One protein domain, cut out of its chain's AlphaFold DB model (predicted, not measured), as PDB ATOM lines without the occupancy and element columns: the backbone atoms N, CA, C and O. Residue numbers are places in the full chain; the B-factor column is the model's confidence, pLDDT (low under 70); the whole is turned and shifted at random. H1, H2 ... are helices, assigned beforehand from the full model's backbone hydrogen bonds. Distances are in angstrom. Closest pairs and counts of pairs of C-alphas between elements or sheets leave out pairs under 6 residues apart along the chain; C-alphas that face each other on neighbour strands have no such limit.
ATOM      1  N   GLN A 334       3.434   0.204  45.374       93.75
ATOM      2  CA  GLN A 334       3.184   1.641  45.536       93.75
ATOM      3  C   GLN A 334       3.254   2.389  44.203       93.75
ATOM      4  O   GLN A 334       2.336   3.129  43.853       93.75
ATOM      5  N   GLN A 335       4.311   2.153  43.428       95.25
ATOM      6  CA  GLN A 335       4.504   2.824  42.147       95.25
ATOM      7  C   GLN A 335       3.501   2.338  41.090       95.25
ATOM      8  O   GLN A 335       2.999   3.152  40.325       95.25
ATOM      9  N   SER A 336       3.123   1.055  41.074       94.12
ATOM     10  CA  SER A 336       2.111   0.544  40.133       94.12
ATOM     11  C   SER A 336       0.756   1.238  40.291       94.12
ATOM     12  O   SER A 336       0.119   1.542  39.288       94.12
ATOM     13  N   LEU A 337       0.344   1.571  41.522       93.25
ATOM     14  CA  LEU A 337      -0.887   2.326  41.778       93.25
ATOM     15  C   LEU A 337      -0.809   3.733  41.171       93.25
ATOM     16  O   LEU A 337      -1.687   4.119  40.401       93.25
ATOM     17  N   ILE A 338       0.291   4.448  41.432       94.81
ATOM     18  CA  ILE A 338       0.540   5.796  40.897       94.81
ATOM     19  C   ILE A 338       0.528   5.780  39.362       94.81
ATOM     20  O   ILE A 338      -0.119   6.603  38.716       94.81
ATOM     21  N   TYR A 339       1.245   4.836  38.755       94.94
ATOM     22  CA  TYR A 339       1.347   4.740  37.302       94.94
ATOM     23  C   TYR A 339       0.059   4.224  36.650       94.94
ATOM     24  O   TYR A 339      -0.234   4.617  35.523       94.94
ATOM     25  N   SER A 340      -0.752   3.424  37.350       93.00
ATOM     26  CA  SER A 340      -2.079   3.018  36.877       93.00
ATOM     27  C   SER A 340      -3.021   4.217  36.763       93.00
ATOM     28  O   SER A 340      -3.670   4.386  35.732       93.00
ATOM     29  N   GLU A 341      -3.043   5.108  37.758       93.38
ATOM     30  CA  GLU A 341      -3.836   6.345  37.703       93.38
ATOM     31  C   GLU A 341      -3.389   7.258  36.554       93.38
ATOM     32  O   GLU A 341      -4.216   7.725  35.763       93.38
ATOM     33  N   LYS A 342      -2.070   7.445  36.399       92.38
ATOM     34  CA  LYS A 342      -1.487   8.203  35.279       92.38
ATOM     35  C   LYS A 342      -1.863   7.599  33.927       92.38
ATOM     36  O   LYS A 342      -2.214   8.328  33.000       92.38
ATOM     37  N   TRP A 343      -1.834   6.272  33.816       93.94
ATOM     38  CA  TRP A 343      -2.257   5.570  32.611       93.94
ATOM     39  C   TRP A 343      -3.737   5.785  32.309       93.94
ATOM     40  O   TRP A 343      -4.072   6.083  31.167       93.94
ATOM     41  N   GLN A 344      -4.630   5.702  33.302       94.50
ATOM     42  CA  GLN A 344      -6.056   5.963  33.075       94.50
ATOM     43  C   GLN A 344      -6.301   7.387  32.571       94.50
ATOM     44  O   GLN A 344      -7.093   7.582  31.647       94.50
ATOM     45  N   PHE A 345      -5.602   8.381  33.126       92.50
ATOM     46  CA  PHE A 345      -5.674   9.755  32.633       92.50
ATOM     47  C   PHE A 345      -5.230   9.854  31.166       92.50
ATOM     48  O   PHE A 345      -5.978  10.358  30.324       92.50
ATOM     49  N   LEU A 346      -4.050   9.313  30.848       91.94
ATOM     50  CA  LEU A 346      -3.474   9.347  29.504       91.94
ATOM     51  C   LEU A 346      -4.352   8.609  28.483       91.94
ATOM     52  O   LEU A 346      -4.632   9.134  27.405       91.94
ATOM     53  N   LYS A 347      -4.845   7.421  28.844       94.06
ATOM     54  CA  LYS A 347      -5.755   6.615  28.029       94.06
ATOM     55  C   LYS A 347      -7.037   7.382  27.717       94.06
ATOM     56  O   LYS A 347      -7.404   7.486  26.551       94.06
ATOM     57  N   ASN A 348      -7.682   7.967  28.726       93.00
ATOM     58  CA  ASN A 348      -8.910   8.744  28.539       93.00
ATOM     59  C   ASN A 348      -8.690   9.955  27.622       93.00
ATOM     60  O   ASN A 348      -9.550  10.282  26.802       93.00
ATOM     61  N   TRP A 349      -7.549  10.631  27.752       91.56
ATOM     62  CA  TRP A 349      -7.195  11.756  26.891       91.56
ATOM     63  C   TRP A 349      -6.971  11.325  25.431       91.56
ATOM     64  O   TRP A 349      -7.545  11.932  24.526       91.56
ATOM     65  N   LEU A 350      -6.236  10.235  25.185       93.00
ATOM     66  CA  LEU A 350      -6.013   9.718  23.829       93.00
ATOM     67  C   LEU A 350      -7.292   9.158  23.186       93.00
ATOM     68  O   LEU A 350      -7.511   9.361  21.992       93.00
ATOM     69  N   GLN A 351      -8.175   8.527  23.967       93.94
ATOM     70  CA  GLN A 351      -9.490   8.088  23.481       93.94
ATOM     71  C   GLN A 351     -10.328   9.268  22.984       93.94
ATOM     72  O   GLN A 351     -10.929   9.190  21.914       93.94
ATOM     73  N   LYS A 352     -10.325  10.398  23.706       91.69
ATOM     74  CA  LYS A 352     -11.021  11.622  23.270       91.69
ATOM     75  C   LYS A 352     -10.460  12.201  21.968       91.69
ATOM     76  O   LYS A 352     -11.200  12.859  21.244       91.69
ATOM     77  N   LYS A 353      -9.185  11.950  21.661       90.12
ATOM     78  CA  LYS A 353      -8.556  12.325  20.385       90.12
ATOM     79  C   LYS A 353      -8.853  11.351  19.237       90.12
ATOM     80  O   LYS A 353      -8.444  11.616  18.114       90.12
ATOM     81  N   GLY A 354      -9.574  10.256  19.489       93.12
ATOM     82  CA  GLY A 354      -9.928   9.274  18.463       93.12
ATOM     83  C   GLY A 354      -8.812   8.283  18.130       93.12
ATOM     84  O   GLY A 354      -8.847   7.677  17.060       93.12
ATOM     85  N   ILE A 355      -7.830   8.110  19.023       94.88
ATOM     86  CA  ILE A 355      -6.844   7.027  18.911       94.88
ATOM     87  C   ILE A 355      -7.547   5.678  19.067       94.88
ATOM     88  O   ILE A 355      -8.429   5.528  19.913       94.88
ATOM     89  N   ASP A 356      -7.165   4.693  18.254       92.88
ATOM     90  CA  ASP A 356      -7.847   3.403  18.263       92.88
ATOM     91  C   ASP A 356      -7.577   2.586  19.538       92.88
ATOM     92  O   ASP A 356      -6.470   2.558  20.085       92.88
ATOM     93  N   ASP A 357      -8.593   1.846  19.982       94.56
ATOM     94  CA  ASP A 357      -8.527   1.076  21.224       94.56
ATOM     95  C   ASP A 357      -7.469  -0.040  21.203       94.56
ATOM     96  O   ASP A 357      -6.941  -0.389  22.260       94.56
ATOM     97  N   GLN A 358      -7.116  -0.607  20.042       94.56
ATOM     98  CA  GLN A 358      -6.061  -1.627  19.970       94.56
ATOM     99  C   GLN A 358      -4.687  -1.010  20.228       94.56
ATOM    100  O   GLN A 358      -3.899  -1.594  20.974       94.56
ATOM    101  N   LEU A 359      -4.402   0.168  19.666       95.50
ATOM    102  CA  LEU A 359      -3.162   0.884  19.956       95.50
ATOM    103  C   LEU A 359      -3.091   1.296  21.421       95.50
ATOM    104  O   LEU A 359      -2.043   1.136  22.038       95.50
ATOM    105  N   LEU A 360      -4.203   1.734  22.016       95.94
ATOM    106  CA  LEU A 360      -4.250   2.061  23.442       95.94
ATOM    107  C   LEU A 360      -4.002   0.843  24.334       95.94
ATOM    108  O   LEU A 360      -3.250   0.936  25.300       95.94
ATOM    109  N   LEU A 361      -4.571  -0.318  24.001       95.19
ATOM    110  CA  LEU A 361      -4.275  -1.571  24.708       95.19
ATOM    111  C   LEU A 361      -2.792  -1.946  24.610       95.19
ATOM    112  O   LEU A 361      -2.211  -2.446  25.568       95.19
ATOM    113  N   VAL A 362      -2.172  -1.712  23.456       95.88
ATOM    114  CA  VAL A 362      -0.742  -1.955  23.243       95.88
ATOM    115  C   VAL A 362       0.120  -0.959  24.020       95.88
ATOM    116  O   VAL A 362       1.133  -1.337  24.603       95.88
ATOM    117  N   MET A 363      -0.299   0.299  24.054       94.69
ATOM    118  CA  MET A 363       0.366   1.397  24.737       94.69
ATOM    119  C   MET A 363       0.346   1.241  26.266       94.69
ATOM    120  O   MET A 363       1.299   1.644  26.927       94.69
ATOM    121  N   GLY A 364      -0.695   0.613  26.822       94.69
ATOM    122  CA  GLY A 364      -0.836   0.358  28.259       94.69
ATOM    123  C   GLY A 364       0.103  -0.710  28.827       94.69
ATOM    124  O   GLY A 364       0.278  -0.790  30.039       94.69
ATOM    125  N   ILE A 365       0.760  -1.499  27.973       95.50
ATOM    126  CA  ILE A 365       1.570  -2.656  28.386       95.50
ATOM    127  C   ILE A 365       2.663  -2.314  29.413       95.50
ATOM    128  O   ILE A 365       2.783  -3.071  30.376       95.50
ATOM    129  N   PRO A 366       3.450  -1.225  29.280       95.06
ATOM    130  CA  PRO A 366       4.441  -0.868  30.294       95.06
ATOM    131  C   PRO A 366       3.837  -0.662  31.686       95.06
ATOM    132  O   PRO A 366       4.463  -1.027  32.679       95.06
ATOM    133  N   PHE A 367       2.626  -0.104  31.756       94.31
ATOM    134  CA  PHE A 367       1.917   0.161  33.005       94.31
ATOM    135  C   PHE A 367       1.336  -1.129  33.590       94.31
ATOM    136  O   PHE A 367       1.517  -1.394  34.773       94.31
ATOM    137  N   ASP A 368       0.715  -1.961  32.751       92.12
ATOM    138  CA  ASP A 368       0.118  -3.232  33.174       92.12
ATOM    139  C   ASP A 368       1.177  -4.252  33.632       92.12
ATOM    140  O   ASP A 368       0.942  -5.040  34.548       92.12
ATOM    141  N   GLN A 369       2.356  -4.263  32.998       92.44
ATOM    142  CA  GLN A 369       3.443  -5.179  33.357       92.44
ATOM    143  C   GLN A 369       4.166  -4.775  34.644       92.44
ATOM    144  O   GLN A 369       4.701  -5.645  35.341       92.44
ATOM    145  N   PHE A 370       4.191  -3.481  34.968       94.56
ATOM    146  CA  PHE A 370       4.859  -2.984  36.161       94.56
ATOM    147  C   PHE A 370       4.019  -3.274  37.408       94.56
ATOM    148  O   PHE A 370       3.123  -2.523  37.782       94.56
ATOM    149  N   SER A 371       4.315  -4.401  38.053       91.56
ATOM    150  CA  SER A 371       3.532  -4.953  39.161       91.56
ATOM    151  C   SER A 371       4.426  -5.553  40.247       91.56
ATOM    152  O   SER A 371       5.596  -5.861  40.011       91.56
ATOM    153  N   CYS A 372       3.872  -5.750  41.448       88.06
ATOM    154  CA  CYS A 372       4.576  -6.405  42.558       88.06
ATOM    155  C   CYS A 372       4.749  -7.923  42.388       88.06
ATOM    156  O   CYS A 372       5.575  -8.519  43.079       88.06
ATOM    157  N   ASP A 373       3.990  -8.544  41.482       83.25
ATOM    158  CA  ASP A 373       4.060  -9.984  41.211       83.25
ATOM    159  C   ASP A 373       5.156 -10.333  40.187       83.25
ATOM    160  O   ASP A 373       5.621 -11.473  40.116       83.25
ATOM    161  N   GLY A 374       5.599  -9.346  39.402       80.62
ATOM    162  CA  GLY A 374       6.669  -9.491  38.421       80.62
ATOM    163  C   GLY A 374       8.071  -9.255  38.994       80.62
ATOM    164  O   GLY A 374       8.266  -8.564  39.992       80.62
ATOM    165  N   LYS A 375       9.090  -9.788  38.308       86.81
ATOM    166  CA  LYS A 375      10.503  -9.467  38.576       86.81
ATOM    167  C   LYS A 375      10.867  -8.136  37.919       86.81
ATOM    168  O   LYS A 375      11.381  -8.119  36.804       86.81
ATOM    169  N   MET A 376      10.562  -7.033  38.596       94.50
ATOM    170  CA  MET A 376      10.839  -5.687  38.093       94.50
ATOM    171  C   MET A 376      12.273  -5.250  38.392       94.50
ATOM    172  O   MET A 376      12.815  -5.522  39.466       94.50
ATOM    173  N   ARG A 377      12.878  -4.544  37.439       95.06
ATOM    174  CA  ARG A 377      14.209  -3.946  37.551       95.06
ATOM    175  C   ARG A 377      14.139  -2.425  37.469       95.06
ATOM    176  O   ARG A 377      13.169  -1.868  36.955       95.06
ATOM    177  N   TRP A 378      15.202  -1.757  37.911       95.38
ATOM    178  CA  TRP A 378      15.349  -0.305  37.813       95.38
ATOM    179  C   TRP A 378      15.151   0.200  36.380       95.38
ATOM    180  O   TRP A 378      14.465   1.200  36.177       95.38
ATOM    181  N   HIS A 379      15.631  -0.548  35.378       95.38
ATOM    182  CA  HIS A 379      15.356  -0.276  33.962       95.38
ATOM    183  C   HIS A 379      13.862  -0.091  33.656       95.38
ATOM    184  O   HIS A 379      13.496   0.858  32.967       95.38
ATOM    185  N   ASN A 380      12.992  -0.962  34.187       95.12
ATOM    186  CA  ASN A 380      11.550  -0.902  33.929       95.12
ATOM    187  C   ASN A 380      10.940   0.387  34.495       95.12
ATOM    188  O   ASN A 380      10.193   1.080  33.807       95.12
ATOM    189  N   TYR A 381      11.302   0.740  35.728       95.25
ATOM    190  CA  TYR A 381      10.821   1.960  36.376       95.25
ATOM    191  C   TYR A 381      11.354   3.228  35.695       95.25
ATOM    192  O   TYR A 381      10.609   4.168  35.420       95.25
ATOM    193  N   LYS A 382      12.640   3.237  35.342       94.81
ATOM    194  CA  LYS A 382      13.286   4.326  34.603       94.81
ATOM    195  C   LYS A 382      12.657   4.521  33.220       94.81
ATOM    196  O   LYS A 382      12.460   5.663  32.799       94.81
ATOM    197  N   TYR A 383      12.278   3.432  32.543       95.69
ATOM    198  CA  TYR A 383      11.524   3.494  31.294       95.69
ATOM    199  C   TYR A 383      10.158   4.160  31.502       95.69
ATOM    200  O   TYR A 383       9.837   5.086  30.766       95.69
ATOM    201  N   LEU A 384       9.396   3.781  32.537       94.94
ATOM    202  CA  LEU A 384       8.114   4.421  32.875       94.94
ATOM    203  C   LEU A 384       8.246   5.917  33.194       94.94
ATOM    204  O   LEU A 384       7.470   6.717  32.672       94.94
ATOM    205  N   LYS A 385       9.264   6.321  33.968       93.69
ATOM    206  CA  LYS A 385       9.556   7.745  34.226       93.69
ATOM    207  C   LYS A 385       9.798   8.505  32.926       93.69
ATOM    208  O   LYS A 385       9.324   9.627  32.748       93.69
ATOM    209  N   LYS A 386      10.559   7.906  32.005       93.62
ATOM    210  CA  LYS A 386      10.847   8.521  30.708       93.62
ATOM    211  C   LYS A 386       9.601   8.578  29.827       93.62
ATOM    212  O   LYS A 386       9.395   9.589  29.166       93.62
ATOM    213  N   TYR A 387       8.785   7.532  29.863       92.06
ATOM    214  CA  TYR A 387       7.518   7.438  29.157       92.06
ATOM    215  C   TYR A 387       6.577   8.579  29.553       92.06
ATOM    216  O   TYR A 387       6.148   9.354  28.705       92.06
ATOM    217  N   GLU A 388       6.335   8.745  30.855       90.19
ATOM    218  CA  GLU A 388       5.541   9.849  31.401       90.19
ATOM    219  C   GLU A 388       6.113  11.210  30.995       90.19
ATOM    220  O   GLU A 388       5.387  12.074  30.506       90.19
ATOM    221  N   LYS A 389       7.427  11.398  31.173       91.81
ATOM    222  CA  LYS A 389       8.096  12.662  30.858       91.81
ATOM    223  C   LYS A 389       7.865  13.086  29.408       91.81
ATOM    224  O   LYS A 389       7.586  14.253  29.169       91.81
ATOM    225  N   VAL A 390       7.946  12.150  28.463       91.00
ATOM    226  CA  VAL A 390       7.732  12.446  27.041       91.00
ATOM    227  C   VAL A 390       6.297  12.911  26.777       91.00
ATOM    228  O   VAL A 390       6.112  13.912  26.091       91.00
ATOM    229  N   PHE A 391       5.284  12.263  27.359       87.88
ATOM    230  CA  PHE A 391       3.893  12.709  27.195       87.88
ATOM    231  C   PHE A 391       3.614  14.060  27.857       87.88
ATOM    232  O   PHE A 391       2.880  14.870  27.296       87.88
ATOM    233  N   ASN A 392       4.246  14.342  28.997       87.50
ATOM    234  CA  ASN A 392       4.141  15.651  29.640       87.50
ATOM    235  C   ASN A 392       4.824  16.763  28.820       87.50
ATOM    236  O   ASN A 392       4.343  17.891  28.810       87.50
ATOM    237  N   GLU A 393       5.931  16.464  28.129       88.19
ATOM    238  CA  GLU A 393       6.681  17.429  27.304       88.19
ATOM    239  C   GLU A 393       6.005  17.733  25.961       88.19
ATOM    240  O   GLU A 393       6.086  18.858  25.473       88.19
ATOM    241  N   ILE A 394       5.350  16.742  25.356       83.00
ATOM    242  CA  ILE A 394       4.690  16.888  24.051       83.00
ATOM    243  C   ILE A 394       3.433  17.772  24.136       83.00
ATOM    244  O   ILE A 394       3.076  18.430  23.156       83.00
ATOM    245  N   GLY A 395       2.800  17.838  25.310       74.25
ATOM    246  CA  GLY A 395       1.630  18.679  25.561       74.25
ATOM    247  C   GLY A 395       0.343  18.160  24.910       74.25
ATOM    248  O   GLY A 395       0.270  17.037  24.419       74.25
ATOM    249  N   GLU A 396      -0.708  18.985  24.914       74.00
ATOM    250  CA  GLU A 396      -2.047  18.565  24.470       74.00
ATOM    251  C   GLU A 396      -2.213  18.473  22.939       74.00
ATOM    252  O   GLU A 396      -3.232  17.969  22.459       74.00
ATOM    253  N   GLU A 397      -1.254  18.955  22.149       74.25
ATOM    254  CA  GLU A 397      -1.406  19.086  20.693       74.25
ATOM    255  C   GLU A 397      -1.173  17.770  19.935       74.25
ATOM    256  O   GLU A 397      -1.927  17.446  19.015       74.25
ATOM    257  N   LEU A 398      -0.189  16.974  20.355       80.75
ATOM    258  CA  LEU A 398       0.197  15.702  19.736       80.75
ATOM    259  C   LEU A 398       0.003  14.551  20.738       80.75
ATOM    260  O   LEU A 398       0.147  14.776  21.933       80.75
ATOM    261  N   PRO A 399      -0.265  13.313  20.294       87.00
ATOM    262  CA  PRO A 399      -0.445  12.884  18.907       87.00
ATOM    263  C   PRO A 399      -1.845  13.224  18.375       87.00
ATOM    264  O   PRO A 399      -2.821  13.207  19.124       87.00
ATOM    265  N   ARG A 400      -1.959  13.525  17.078       88.31
ATOM    266  CA  ARG A 400      -3.244  13.829  16.414       88.31
ATOM    267  C   ARG A 400      -3.935  12.598  15.847       88.31
ATOM    268  O   ARG A 400      -5.151  12.603  15.698       88.31
ATOM    269  N   ASP A 401      -3.166  11.567  15.524       92.06
ATOM    270  CA  ASP A 401      -3.664  10.327  14.945       92.06
ATOM    271  C   ASP A 401      -2.812   9.117  15.370       92.06
ATOM    272  O   ASP A 401      -1.786   9.235  16.053       92.06
ATOM    273  N   ASN A 402      -3.245   7.929  14.943       93.75
ATOM    274  CA  ASN A 402      -2.553   6.672  15.223       93.75
ATOM    275  C   ASN A 402      -1.129   6.626  14.638       93.75
ATOM    276  O   ASN A 402      -0.271   5.939  15.189       93.75
ATOM    277  N   TYR A 403      -0.848   7.340  13.540       91.69
ATOM    278  CA  TYR A 403       0.476   7.345  12.908       91.69
ATOM    279  C   TYR A 403       1.472   8.186  13.693       91.69
ATOM    280  O   TYR A 403       2.620   7.780  13.860       91.69
ATOM    281  N   GLU A 404       1.059   9.344  14.191       91.75
ATOM    282  CA  GLU A 404       1.896  10.167  15.057       91.75
ATOM    283  C   GLU A 404       2.185   9.461  16.375       91.75
ATOM    284  O   GLU A 404       3.340   9.428  16.801       91.75
ATOM    285  N   LEU A 405       1.179   8.814  16.975       94.00
ATOM    286  CA  LEU A 405       1.395   8.011  18.177       94.00
ATOM    287  C   LEU A 405       2.314   6.812  17.901       94.00
ATOM    288  O   LEU A 405       3.192   6.514  18.709       94.00
ATOM    289  N   MET A 406       2.176   6.150  16.748       94.69
ATOM    290  CA  MET A 406       3.090   5.083  16.332       94.69
ATOM    291  C   MET A 406       4.539   5.584  16.247       94.69
ATOM    292  O   MET A 406       5.433   4.970  16.828       94.69
ATOM    293  N   HIS A 407       4.795   6.698  15.556       93.19
ATOM    294  CA  HIS A 407       6.147   7.258  15.465       93.19
ATOM    295  C   HIS A 407       6.678   7.684  16.834       93.19
ATOM    296  O   HIS A 407       7.842   7.437  17.135       93.19
ATOM    297  N   LEU A 408       5.826   8.248  17.690       93.69
ATOM    298  CA  LEU A 408       6.195   8.597  19.053       93.69
ATOM    299  C   LEU A 408       6.634   7.361  19.856       93.69
ATOM    300  O   LEU A 408       7.686   7.377  20.488       93.69
ATOM    301  N   LEU A 409       5.881   6.260  19.783       95.25
ATOM    302  CA  LEU A 409       6.225   4.995  20.444       95.25
ATOM    303  C   LEU A 409       7.544   4.404  19.923       95.25
ATOM    304  O   LEU A 409       8.351   3.924  20.722       95.25
ATOM    305  N   ILE A 410       7.812   4.503  18.616       95.00
ATOM    306  CA  ILE A 410       9.117   4.145  18.034       95.00
ATOM    307  C   ILE A 410      10.224   5.031  18.627       95.00
ATOM    308  O   ILE A 410      11.234   4.515  19.101       95.00
ATOM    309  N   GLY A 411      10.013   6.351  18.677       93.19
ATOM    310  CA  GLY A 411      10.969   7.319  19.227       93.19
ATOM    311  C   GLY A 411      11.211   7.166  20.731       93.19
ATOM    312  O   GLY A 411      12.259   7.568  21.240       93.19
ATOM    313  N   MET A 412      10.271   6.551  21.450       94.12
ATOM    314  CA  MET A 412      10.398   6.167  22.859       94.12
ATOM    315  C   MET A 412      11.018   4.772  23.057       94.12
ATOM    316  O   MET A 412      11.068   4.284  24.186       94.12
ATOM    317  N   GLY A 413      11.462   4.102  21.989       95.06
ATOM    318  CA  GLY A 413      12.082   2.778  22.067       95.06
ATOM    319  C   GLY A 413      11.122   1.667  22.503       95.06
ATOM    320  O   GLY A 413      11.550   0.697  23.131       95.06
ATOM    321  N   PHE A 414       9.820   1.795  22.225       97.19
ATOM    322  CA  PHE A 414       8.818   0.815  22.645       97.19
ATOM    323  C   PHE A 414       8.845  -0.451  21.774       97.19
ATOM    324  O   PHE A 414       8.134  -0.561  20.778       97.19
ATOM    325  N   ASN A 415       9.668  -1.430  22.152       95.94
ATOM    326  CA  ASN A 415       9.973  -2.639  21.380       95.94
ATOM    327  C   ASN A 415       9.221  -3.905  21.790       95.94
ATOM    328  O   ASN A 415       9.796  -4.947  22.115       95.94
ATOM    329  N   HIS A 416       7.894  -3.836  21.695       96.19
ATOM    330  CA  HIS A 416       7.001  -4.932  22.057       96.19
ATOM    331  C   HIS A 416       6.352  -5.635  20.845       96.19
ATOM    332  O   HIS A 416       5.919  -4.991  19.892       96.19
ATOM    333  N   VAL A 417       6.186  -6.967  20.913       94.44
ATOM    334  CA  VAL A 417       5.667  -7.806  19.805       94.44
ATOM    335  C   VAL A 417       4.275  -7.350  19.364       94.44
ATOM    336  O   VAL A 417       3.957  -7.301  18.179       94.44
ATOM    337  N   ARG A 418       3.412  -7.003  20.329       95.81
ATOM    338  CA  ARG A 418       2.051  -6.538  20.017       95.81
ATOM    339  C   ARG A 418       2.055  -5.197  19.280       95.81
ATOM    340  O   ARG A 418       1.175  -4.978  18.457       95.81
ATOM    341  N   PHE A 419       3.047  -4.347  19.539       97.00
ATOM    342  CA  PHE A 419       3.208  -3.082  18.833       97.00
ATOM    343  C   PHE A 419       3.726  -3.290  17.413       97.00
ATOM    344  O   PHE A 419       3.131  -2.771  16.477       97.00
ATOM    345  N   GLU A 420       4.723  -4.154  17.220       95.31
ATOM    346  CA  GLU A 420       5.163  -4.570  15.878       95.31
ATOM    347  C   GLU A 420       3.992  -5.112  15.037       95.31
ATOM    348  O   GLU A 420       3.786  -4.704  13.891       95.31
ATOM    349  N   ASN A 421       3.166  -5.983  15.622       94.38
ATOM    350  CA  ASN A 421       1.976  -6.524  14.963       94.38
ATOM    351  C   ASN A 421       0.929  -5.447  14.645       94.38
ATOM    352  O   ASN A 421       0.251  -5.533  13.623       94.38
ATOM    353  N   TYR A 422       0.781  -4.444  15.508       95.62
ATOM    354  CA  TYR A 422      -0.101  -3.312  15.245       95.62
ATOM    355  C   TYR A 422       0.407  -2.493  14.045       95.62
ATOM    356  O   TYR A 422      -0.336  -2.280  13.088       95.62
ATOM    357  N   CYS A 423       1.690  -2.123  14.033       95.62
ATOM    358  CA  CYS A 423       2.304  -1.346  12.954       95.62
ATOM    359  C   CYS A 423       2.217  -2.058  11.595       95.62
ATOM    360  O   CYS A 423       1.871  -1.448  10.584       95.62
ATOM    361  N   THR A 424       2.485  -3.367  11.549       94.62
ATOM    362  CA  THR A 424       2.395  -4.141  10.298       94.62
ATOM    363  C   THR A 424       0.965  -4.224   9.765       94.62
ATOM    364  O   THR A 424       0.760  -4.112   8.555       94.62
ATOM    365  N   LYS A 425      -0.045  -4.334  10.640       94.19
ATOM    366  CA  LYS A 425      -1.460  -4.227  10.246       94.19
ATOM    367  C   LYS A 425      -1.802  -2.832   9.733       94.19
ATOM    368  O   LYS A 425      -2.466  -2.721   8.709       94.19
ATOM    369  N   LEU A 426      -1.305  -1.788  10.391       92.62
ATOM    370  CA  LEU A 426      -1.517  -0.397   9.994       92.62
ATOM    371  C   LEU A 426      -0.935  -0.095   8.601       92.62
ATOM    372  O   LEU A 426      -1.556   0.607   7.802       92.62
ATOM    373  N   PHE A 427       0.238  -0.648   8.277       93.75
ATOM    374  CA  PHE A 427       0.808  -0.563   6.930       93.75
ATOM    375  C   PHE A 427       0.062  -1.433   5.921       93.75
ATOM    376  O   PHE A 427      -0.153  -0.999   4.793       93.75
ATOM    377  N   SER A 428      -0.366  -2.633   6.322       91.88
ATOM    378  CA  SER A 428      -1.148  -3.530   5.463       91.88
ATOM    379  C   SER A 428      -2.469  -2.897   5.040       91.88
ATOM    380  O   SER A 428      -2.772  -2.890   3.853       91.88
ATOM    381  N   ALA A 429      -3.185  -2.270   5.978       91.12
ATOM    382  CA  ALA A 429      -4.429  -1.559   5.707       91.12
ATOM    383  C   ALA A 429      -4.244  -0.415   4.693       91.12
ATOM    384  O   ALA A 429      -5.069  -0.238   3.806       91.12
ATOM    385  N   LYS A 430      -3.125   0.329   4.748       89.56
ATOM    386  CA  LYS A 430      -2.825   1.375   3.747       89.56
ATOM    387  C   LYS A 430      -2.556   0.830   2.345       89.56
ATOM    388  O   LYS A 430      -2.665   1.578   1.379       89.56
ATOM    389  N   MET A 431      -2.134  -0.426   2.236       90.38
ATOM    390  CA  MET A 431      -1.896  -1.070   0.946       90.38
ATOM    391  C   MET A 431      -3.165  -1.677   0.347       90.38
ATOM    392  O   MET A 431      -3.147  -2.063  -0.822       90.38
ATOM    393  N   GLU A 432      -4.253  -1.790   1.114       88.31
ATOM    394  CA  GLU A 432      -5.505  -2.347   0.613       88.31
ATOM    395  C   GLU A 432      -6.022  -1.522  -0.571       88.31
ATOM    396  O   GLU A 432      -6.154  -0.303  -0.508       88.31
ATOM    397  N   GLY A 433      -6.282  -2.203  -1.689       80.94
ATOM    398  CA  GLY A 433      -6.746  -1.573  -2.925       80.94
ATOM    399  C   GLY A 433      -5.654  -0.972  -3.820       80.94
ATOM    400  O   GLY A 433      -5.968  -0.634  -4.958       80.94
ATOM    401  N   LEU A 434      -4.392  -0.893  -3.376       84.88
ATOM    402  CA  LEU A 434      -3.292  -0.352  -4.187       84.88
ATOM    403  C   LEU A 434      -2.725  -1.365  -5.193       84.88
ATOM    404  O   LEU A 434      -2.668  -2.576  -4.944       84.88
ATOM    405  N   GLY A 435      -2.232  -0.856  -6.327       80.50
ATOM    406  CA  GLY A 435      -1.426  -1.637  -7.265       80.50
ATOM    407  C   GLY A 435      -0.050  -2.004  -6.690       80.50
ATOM    408  O   GLY A 435       0.452  -1.366  -5.768       80.50
ATOM    409  N   GLY A 436       0.621  -3.018  -7.254       80.56
ATOM    410  CA  GLY A 436       1.923  -3.484  -6.741       80.56
ATOM    411  C   GLY A 436       3.024  -2.412  -6.753       80.56
ATOM    412  O   GLY A 436       3.825  -2.344  -5.822       80.56
ATOM    413  N   ALA A 437       3.049  -1.548  -7.773       80.75
ATOM    414  CA  ALA A 437       3.997  -0.434  -7.857       80.75
ATOM    415  C   ALA A 437       3.694   0.670  -6.827       80.75
ATOM    416  O   ALA A 437       4.603   1.158  -6.155       80.75
ATOM    417  N   GLU A 438       2.417   1.014  -6.654       85.19
ATOM    418  CA  GLU A 438       1.952   2.015  -5.686       85.19
ATOM    419  C   GLU A 438       2.205   1.557  -4.246       85.19
ATOM    420  O   GLU A 438       2.756   2.310  -3.444       85.19
ATOM    421  N   ALA A 439       1.907   0.292  -3.936       88.62
ATOM    422  CA  ALA A 439       2.187  -0.310  -2.638       88.62
ATOM    423  C   ALA A 439       3.696  -0.323  -2.325       88.62
ATOM    424  O   ALA A 439       4.096   0.007  -1.208       88.62
ATOM    425  N   LYS A 440       4.561  -0.620  -3.309       89.75
ATOM    426  CA  LYS A 440       6.024  -0.516  -3.145       89.75
ATOM    427  C   LYS A 440       6.474   0.923  -2.870       89.75
ATOM    428  O   LYS A 440       7.310   1.138  -1.993       89.75
ATOM    429  N   ALA A 441       5.937   1.907  -3.594       90.56
ATOM    430  CA  ALA A 441       6.271   3.318  -3.391       90.56
ATOM    431  C   ALA A 441       5.843   3.808  -1.996       90.56
ATOM    432  O   ALA A 441       6.634   4.448  -1.298       90.56
ATOM    433  N   LEU A 442       4.635   3.434  -1.563       93.75
ATOM    434  CA  LEU A 442       4.126   3.695  -0.220       93.75
ATOM    435  C   LEU A 442       5.037   3.072   0.848       93.75
ATOM    436  O   LEU A 442       5.511   3.783   1.730       93.75
ATOM    437  N   LEU A 443       5.331   1.771   0.752       94.12
ATOM    438  CA  LEU A 443       6.181   1.072   1.720       94.12
ATOM    439  C   LEU A 443       7.589   1.665   1.799       94.12
ATOM    440  O   LEU A 443       8.145   1.775   2.890       94.12
ATOM    441  N   LYS A 444       8.161   2.101   0.671       93.62
ATOM    442  CA  LYS A 444       9.452   2.801   0.657       93.62
ATOM    443  C   LYS A 444       9.382   4.123   1.427       93.62
ATOM    444  O   LYS A 444      10.301   4.420   2.187       93.62
ATOM    445  N   SER A 445       8.299   4.887   1.266       93.12
ATOM    446  CA  SER A 445       8.067   6.122   2.024       93.12
ATOM    447  C   SER A 445       7.907   5.852   3.522       93.12
ATOM    448  O   SER A 445       8.582   6.486   4.330       93.12
ATOM    449  N   GLU A 446       7.072   4.882   3.903       92.69
ATOM    450  CA  GLU A 446       6.850   4.522   5.311       92.69
ATOM    451  C   GLU A 446       8.134   3.987   5.964       92.69
ATOM    452  O   GLU A 446       8.469   4.383   7.078       92.69
ATOM    453  N   ARG A 447       8.933   3.193   5.238       93.81
ATOM    454  CA  ARG A 447      10.265   2.768   5.686       93.81
ATOM    455  C   ARG A 447      11.151   3.970   6.000       93.81
ATOM    456  O   ARG A 447      11.764   4.007   7.059       93.81
ATOM    457  N   THR A 448      11.221   4.959   5.107       92.31
ATOM    458  CA  THR A 448      12.005   6.179   5.350       92.31
ATOM    459  C   THR A 448      11.525   6.921   6.596       92.31
ATOM    460  O   THR A 448      12.364   7.302   7.406       92.31
ATOM    461  N   LYS A 449      10.208   7.069   6.794       91.44
ATOM    462  CA  LYS A 449       9.647   7.736   7.982       91.44
ATOM    463  C   LYS A 449      10.031   7.024   9.276       91.44
ATOM    464  O   LYS A 449      10.477   7.688  10.201       91.44
ATOM    465  N   VAL A 450       9.938   5.692   9.312       92.19
ATOM    466  CA  VAL A 450      10.326   4.878  10.478       92.19
ATOM    467  C   VAL A 450      11.793   5.109  10.866       92.19
ATOM    468  O   VAL A 450      12.081   5.293  12.043       92.19
ATOM    469  N   PHE A 451      12.709   5.178   9.895       89.00
ATOM    470  CA  PHE A 451      14.133   5.452  10.156       89.00
ATOM    471  C   PHE A 451      14.450   6.923  10.470       89.00
ATOM    472  O   PHE A 451      15.542   7.220  10.949       89.00
ATOM    473  N   GLN A 452      13.537   7.846  10.169       91.00
ATOM    474  CA  GLN A 452      13.696   9.284  10.418       91.00
ATOM    475  C   GLN A 452      13.002   9.748  11.703       91.00
ATOM    476  O   GLN A 452      12.976  10.946  11.984       91.00
ATOM    477  N   VAL A 453      12.436   8.827  12.487       90.06
ATOM    478  CA  VAL A 453      11.835   9.156  13.778       90.06
ATOM    479  C   VAL A 453      12.895   9.751  14.709       90.06
ATOM    480  O   VAL A 453      13.953   9.164  14.934       90.06
ATOM    481  N   ASN A 454      12.586  10.912  15.289       87.44
ATOM    482  CA  ASN A 454      13.422  11.521  16.318       87.44
ATOM    483  C   ASN A 454      13.339  10.700  17.611       87.44
ATOM    484  O   ASN A 454      12.256  10.486  18.157       87.44
ATOM    485  N   LEU A 455      14.488  10.258  18.119       89.75
ATOM    486  CA  LEU A 455      14.554   9.501  19.366       89.75
ATOM    487  C   LEU A 455      14.395  10.432  20.576       89.75
ATOM    488  O   LEU A 455      15.200  11.337  20.787       89.75
ATOM    489  N   HIS A 456      13.401  10.157  21.419       88.56
ATOM    490  CA  HIS A 456      13.207  10.826  22.711       88.56
ATOM    491  C   HIS A 456      14.074  10.213  23.820       88.56
ATOM    492  O   HIS A 456      14.318  10.835  24.862       88.56
ATOM    493  N   THR A 457      14.528   8.974  23.620       89.00
ATOM    494  CA  THR A 457      15.386   8.233  24.544       89.00
ATOM    495  C   THR A 457      16.259   7.229  23.796       89.00
ATOM    496  O   THR A 457      15.901   6.764  22.719       89.00
ATOM    497  N   LYS A 458      17.405   6.873  24.387       90.62
ATOM    498  CA  LYS A 458      18.228   5.729  23.951       90.62
ATOM    499  C   LYS A 458      17.791   4.412  24.603       90.62
ATOM    500  O   LYS A 458      18.333   3.363  24.279       90.62
ATOM    501  N   MET A 459      16.868   4.475  25.563       93.00
ATOM    502  CA  MET A 459      16.346   3.293  26.242       93.00
ATOM    503  C   MET A 459      15.409   2.514  25.325       93.00
ATOM    504  O   MET A 459      14.677   3.099  24.532       93.00
ATOM    505  N   VAL A 460      15.386   1.200  25.511       94.62
ATOM    506  CA  VAL A 460      14.370   0.314  24.941       94.62
ATOM    507  C   VAL A 460      13.472  -0.205  26.054       94.62
ATOM    508  O   VAL A 460      13.912  -0.309  27.197       94.62
ATOM    509  N   PHE A 461      12.219  -0.513  25.745       95.62
ATOM    510  CA  PHE A 461      11.287  -1.071  26.723       95.62
ATOM    511  C   PHE A 461      11.746  -2.453  27.214       95.62
ATOM    512  O   PHE A 461      11.931  -2.667  28.411       95.62
ATOM    513  N   ASP A 462      11.992  -3.358  26.273       93.19
ATOM    514  CA  ASP A 462      12.437  -4.728  26.487       93.19
ATOM    515  C   ASP A 462      13.925  -4.842  26.125       93.19
ATOM    516  O   ASP A 462      14.312  -4.650  24.970       93.19
ATOM    517  N   GLN A 463      14.771  -5.131  27.117       91.88
ATOM    518  CA  GLN A 463      16.225  -5.219  26.931       91.88
ATOM    519  C   GLN A 463      16.652  -6.434  26.091       91.88
ATOM    520  O   GLN A 463      17.739  -6.419  25.519       91.88
ATOM    521  N   ASP A 464      15.802  -7.458  25.984       90.69
ATOM    522  CA  ASP A 464      16.107  -8.706  25.280       90.69
ATOM    523  C   ASP A 464      15.618  -8.688  23.822       90.69
ATOM    524  O   ASP A 464      15.832  -9.640  23.060       90.69
ATOM    525  N   ARG A 465      14.960  -7.600  23.397       91.12
ATOM    526  CA  ARG A 465      14.434  -7.442  22.038       91.12
ATOM    527  C   ARG A 465      15.136  -6.322  21.293       91.12
ATOM    528  O   ARG A 465      15.541  -5.301  21.837       91.12
ATOM    529  N   LYS A 466      15.246  -6.511  19.984       90.75
ATOM    530  CA  LYS A 466      15.766  -5.482  19.088       90.75
ATOM    531  C   LYS A 466      14.789  -4.307  18.964       90.75
ATOM    532  O   LYS A 466      13.597  -4.492  19.211       90.75
ATOM    533  N   PRO A 467      15.271  -3.124  18.557       91.50
ATOM    534  CA  PRO A 467      14.423  -2.002  18.175       91.50
ATOM    535  C   PRO A 467      13.363  -2.364  17.113       91.50
ATOM    536  O   PRO A 467      13.571  -3.228  16.256       91.50
ATOM    537  N   VAL A 468      12.201  -1.710  17.187       92.56
ATOM    538  CA  VAL A 468      11.040  -1.995  16.313       92.56
ATOM    539  C   VAL A 468      11.283  -1.582  14.877       92.56
ATOM    540  O   VAL A 468      10.797  -2.240  13.963       92.56
ATOM    541  N   ASP A 469      12.027  -0.506  14.665       88.88
ATOM    542  CA  ASP A 469      12.410  -0.023  13.342       88.88
ATOM    543  C   ASP A 469      13.155  -1.098  12.531       88.88
ATOM    544  O   ASP A 469      12.812  -1.309  11.369       88.88
ATOM    545  N   GLU A 470      14.070  -1.863  13.139       90.38
ATOM    546  CA  GLU A 470      14.717  -3.021  12.498       90.38
ATOM    547  C   GLU A 470      13.694  -4.092  12.083       90.38
ATOM    548  O   GLU A 470      13.740  -4.615  10.962       90.38
ATOM    549  N   ALA A 471      12.766  -4.438  12.981       90.69
ATOM    550  CA  ALA A 471      11.749  -5.457  12.728       90.69
ATOM    551  C   ALA A 471      10.777  -5.025  11.617       90.69
ATOM    552  O   ALA A 471      10.491  -5.803  10.701       90.69
ATOM    553  N   LEU A 472      10.327  -3.768  11.655       93.88
ATOM    554  CA  LEU A 472       9.470  -3.175  10.633       93.88
ATOM    555  C   LEU A 472      10.195  -3.069   9.298       93.88
ATOM    556  O   LEU A 472       9.619  -3.445   8.286       93.88
ATOM    557  N   ALA A 473      11.459  -2.646   9.273       90.38
ATOM    558  CA  ALA A 473      12.247  -2.586   8.048       90.38
ATOM    559  C   ALA A 473      12.348  -3.960   7.380       90.38
ATOM    560  O   ALA A 473      12.081  -4.091   6.188       90.38
ATOM    561  N   LYS A 474      12.648  -5.006   8.160       92.19
ATOM    562  CA  LYS A 474      12.714  -6.380   7.655       92.19
ATOM    563  C   LYS A 474      11.370  -6.852   7.102       92.19
ATOM    564  O   LYS A 474      11.335  -7.491   6.050       92.19
ATOM    565  N   TRP A 475      10.273  -6.553   7.799       95.00
ATOM    566  CA  TRP A 475       8.929  -6.883   7.329       95.00
ATOM    567  C   TRP A 475       8.572  -6.120   6.046       95.00
ATOM    568  O   TRP A 475       8.077  -6.728   5.096       95.00
ATOM    569  N   ILE A 476       8.881  -4.823   5.975       93.88
ATOM    570  CA  ILE A 476       8.662  -3.977   4.795       93.88
ATOM    571  C   ILE A 476       9.456  -4.522   3.600       93.88
ATOM    572  O   ILE A 476       8.883  -4.730   2.533       93.88
ATOM    573  N   ASP A 477      10.742  -4.825   3.779       91.38
ATOM    574  CA  ASP A 477      11.613  -5.346   2.721       91.38
ATOM    575  C   ASP A 477      11.123  -6.712   2.203       91.38
ATOM    576  O   ASP A 477      11.064  -6.948   0.991       91.38
ATOM    577  N   ALA A 478      10.692  -7.600   3.106       89.38
ATOM    578  CA  ALA A 478      10.090  -8.880   2.738       89.38
ATOM    579  C   ALA A 478       8.765  -8.701   1.977       89.38
ATOM    580  O   ALA A 478       8.528  -9.386   0.979       89.38
ATOM    581  N   THR A 479       7.933  -7.751   2.404       90.19
ATOM    582  CA  THR A 479       6.641  -7.456   1.771       90.19
ATOM    583  C   THR A 479       6.835  -6.856   0.382       90.19
ATOM    584  O   THR A 479       6.240  -7.341  -0.576       90.19
ATOM    585  N   MET A 480       7.747  -5.893   0.219       88.00
ATOM    586  CA  MET A 480       8.099  -5.322  -1.088       88.00
ATOM    587  C   MET A 480       8.593  -6.382  -2.079       88.00
ATOM    588  O   MET A 480       8.293  -6.292  -3.269       88.00
ATOM    589  N   LYS A 481       9.321  -7.399  -1.600       86.31
ATOM    590  CA  LYS A 481       9.757  -8.538  -2.420       86.31
ATOM    591  C   LYS A 481       8.593  -9.455  -2.815       86.31
ATOM    592  O   LYS A 481       8.596  -9.985  -3.921       86.31
ATOM    593  N   GLY A 482       7.631  -9.651  -1.911       80.06
ATOM    594  CA  GLY A 482       6.430 -10.462  -2.132       80.06
ATOM    595  C   GLY A 482       5.373  -9.792  -3.013       80.06
ATOM    596  O   GLY A 482       4.568 -10.488  -3.626       80.06
ATOM    597  N   LEU A 483       5.402  -8.461  -3.127       78.62
ATOM    598  CA  LEU A 483       4.617  -7.702  -4.098       78.62
ATOM    599  C   LEU A 483       5.157  -7.978  -5.509       78.62
ATOM    600  O   LEU A 483       5.943  -7.208  -6.072       78.62
TER     601      LEU A 483
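What this domain is: This is residues 334 to 483 of the 579 residues of the protein "TetR/AcrR family transcriptional regulator" of Chryseobacterium sp (UniProt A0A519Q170). This is an elongated all-helix domain with two ends: a splayed, up-and-down bundle of H6, H7 and H8 at one end, and H1 and H4 with the short H3 touching both at the other. H2 and H5 lie between these ends, with H5 nearest the mean of the C-alphas, and residues 373 to 378 stick out. The printed part has 150 residues with eight named helices, H1 to H8 in chain order, and no named strand. It is compact, with a radius of gyration of the C-alphas of 16.2 A and spans of 53 by 34 by 25 A.

How they stand to each other: Start at H1, residues 334 to 352; its residues 347 to 351 alone touch H2, residues 357 to 363, with the closest C-alphas, Lys 347 and Leu 360, 6.6 A apart. This hairpin runs opposite ways at 36 degrees, only just a steep tilt. Next, H3, residues 365 to 369, touches H1 at Phe 367 and Ser 340, the closest C-alphas, 6.3 A apart. H3 only just touches H4, residues 378 to 394, with 3 pairs of C-alphas within 8 A, Pro 366 and Leu 384 closest at 6.9 A. H1 and H4 are near each other. H5, residues 402 to 411, is close but not clearly touching H2; the closest C-alphas, Leu 359 and Asn 402, are 7.5 A apart. H6, residues 417 to 431, is the hub, touching three helices. It touches H2 at a steep tilt of 43 degrees, Val 362 and Phe 419 having the closest C-alphas, 6.0 A apart. H6 only just touches H7, residues 436 to 451, in a hairpin with 3 pairs of C-alphas within 8 A, Met 431 and Ala 439 closest at 5.5 A. H7 and H8, residues 468 to 482, form a hairpin at a shallow tilt of 14 degrees; their closest C-alphas, Lys 440 and Met 480, are 5.6 A apart. H8 touches H6 too, Glu 420 and Val 468 having the closest C-alphas, 6.4 A apart. H1 is apart from H8. In each of H1 to H8, every O i to N i+4 pair is within hydrogen-bond range.

Where its parts are: Find C-alpha 334 at (3.184, 1.641, 45.536); from there H1 runs 28.2 A to C-alpha 352. H2 measures 9.6 A, H3 5.9 A, H4 24.5 A and H5 14.1 A. Find C-alpha 417 at (5.667, -7.806, 19.805), where H6 begins its 21.4 A. H7 measures 22.7 A, and H8 runs 20.8 A to C-alpha 482 at (6.430, -10.462, -2.132).

The domain as a whole: The two C-alphas farthest apart, Gln 334 and Ala 437, are 53.4 A apart. The printed part has no cut. The link from H7 to H8, residues 452 to 467, is long. Mean pLDDT of the printed part is 91.4, and no printed residue is under 70.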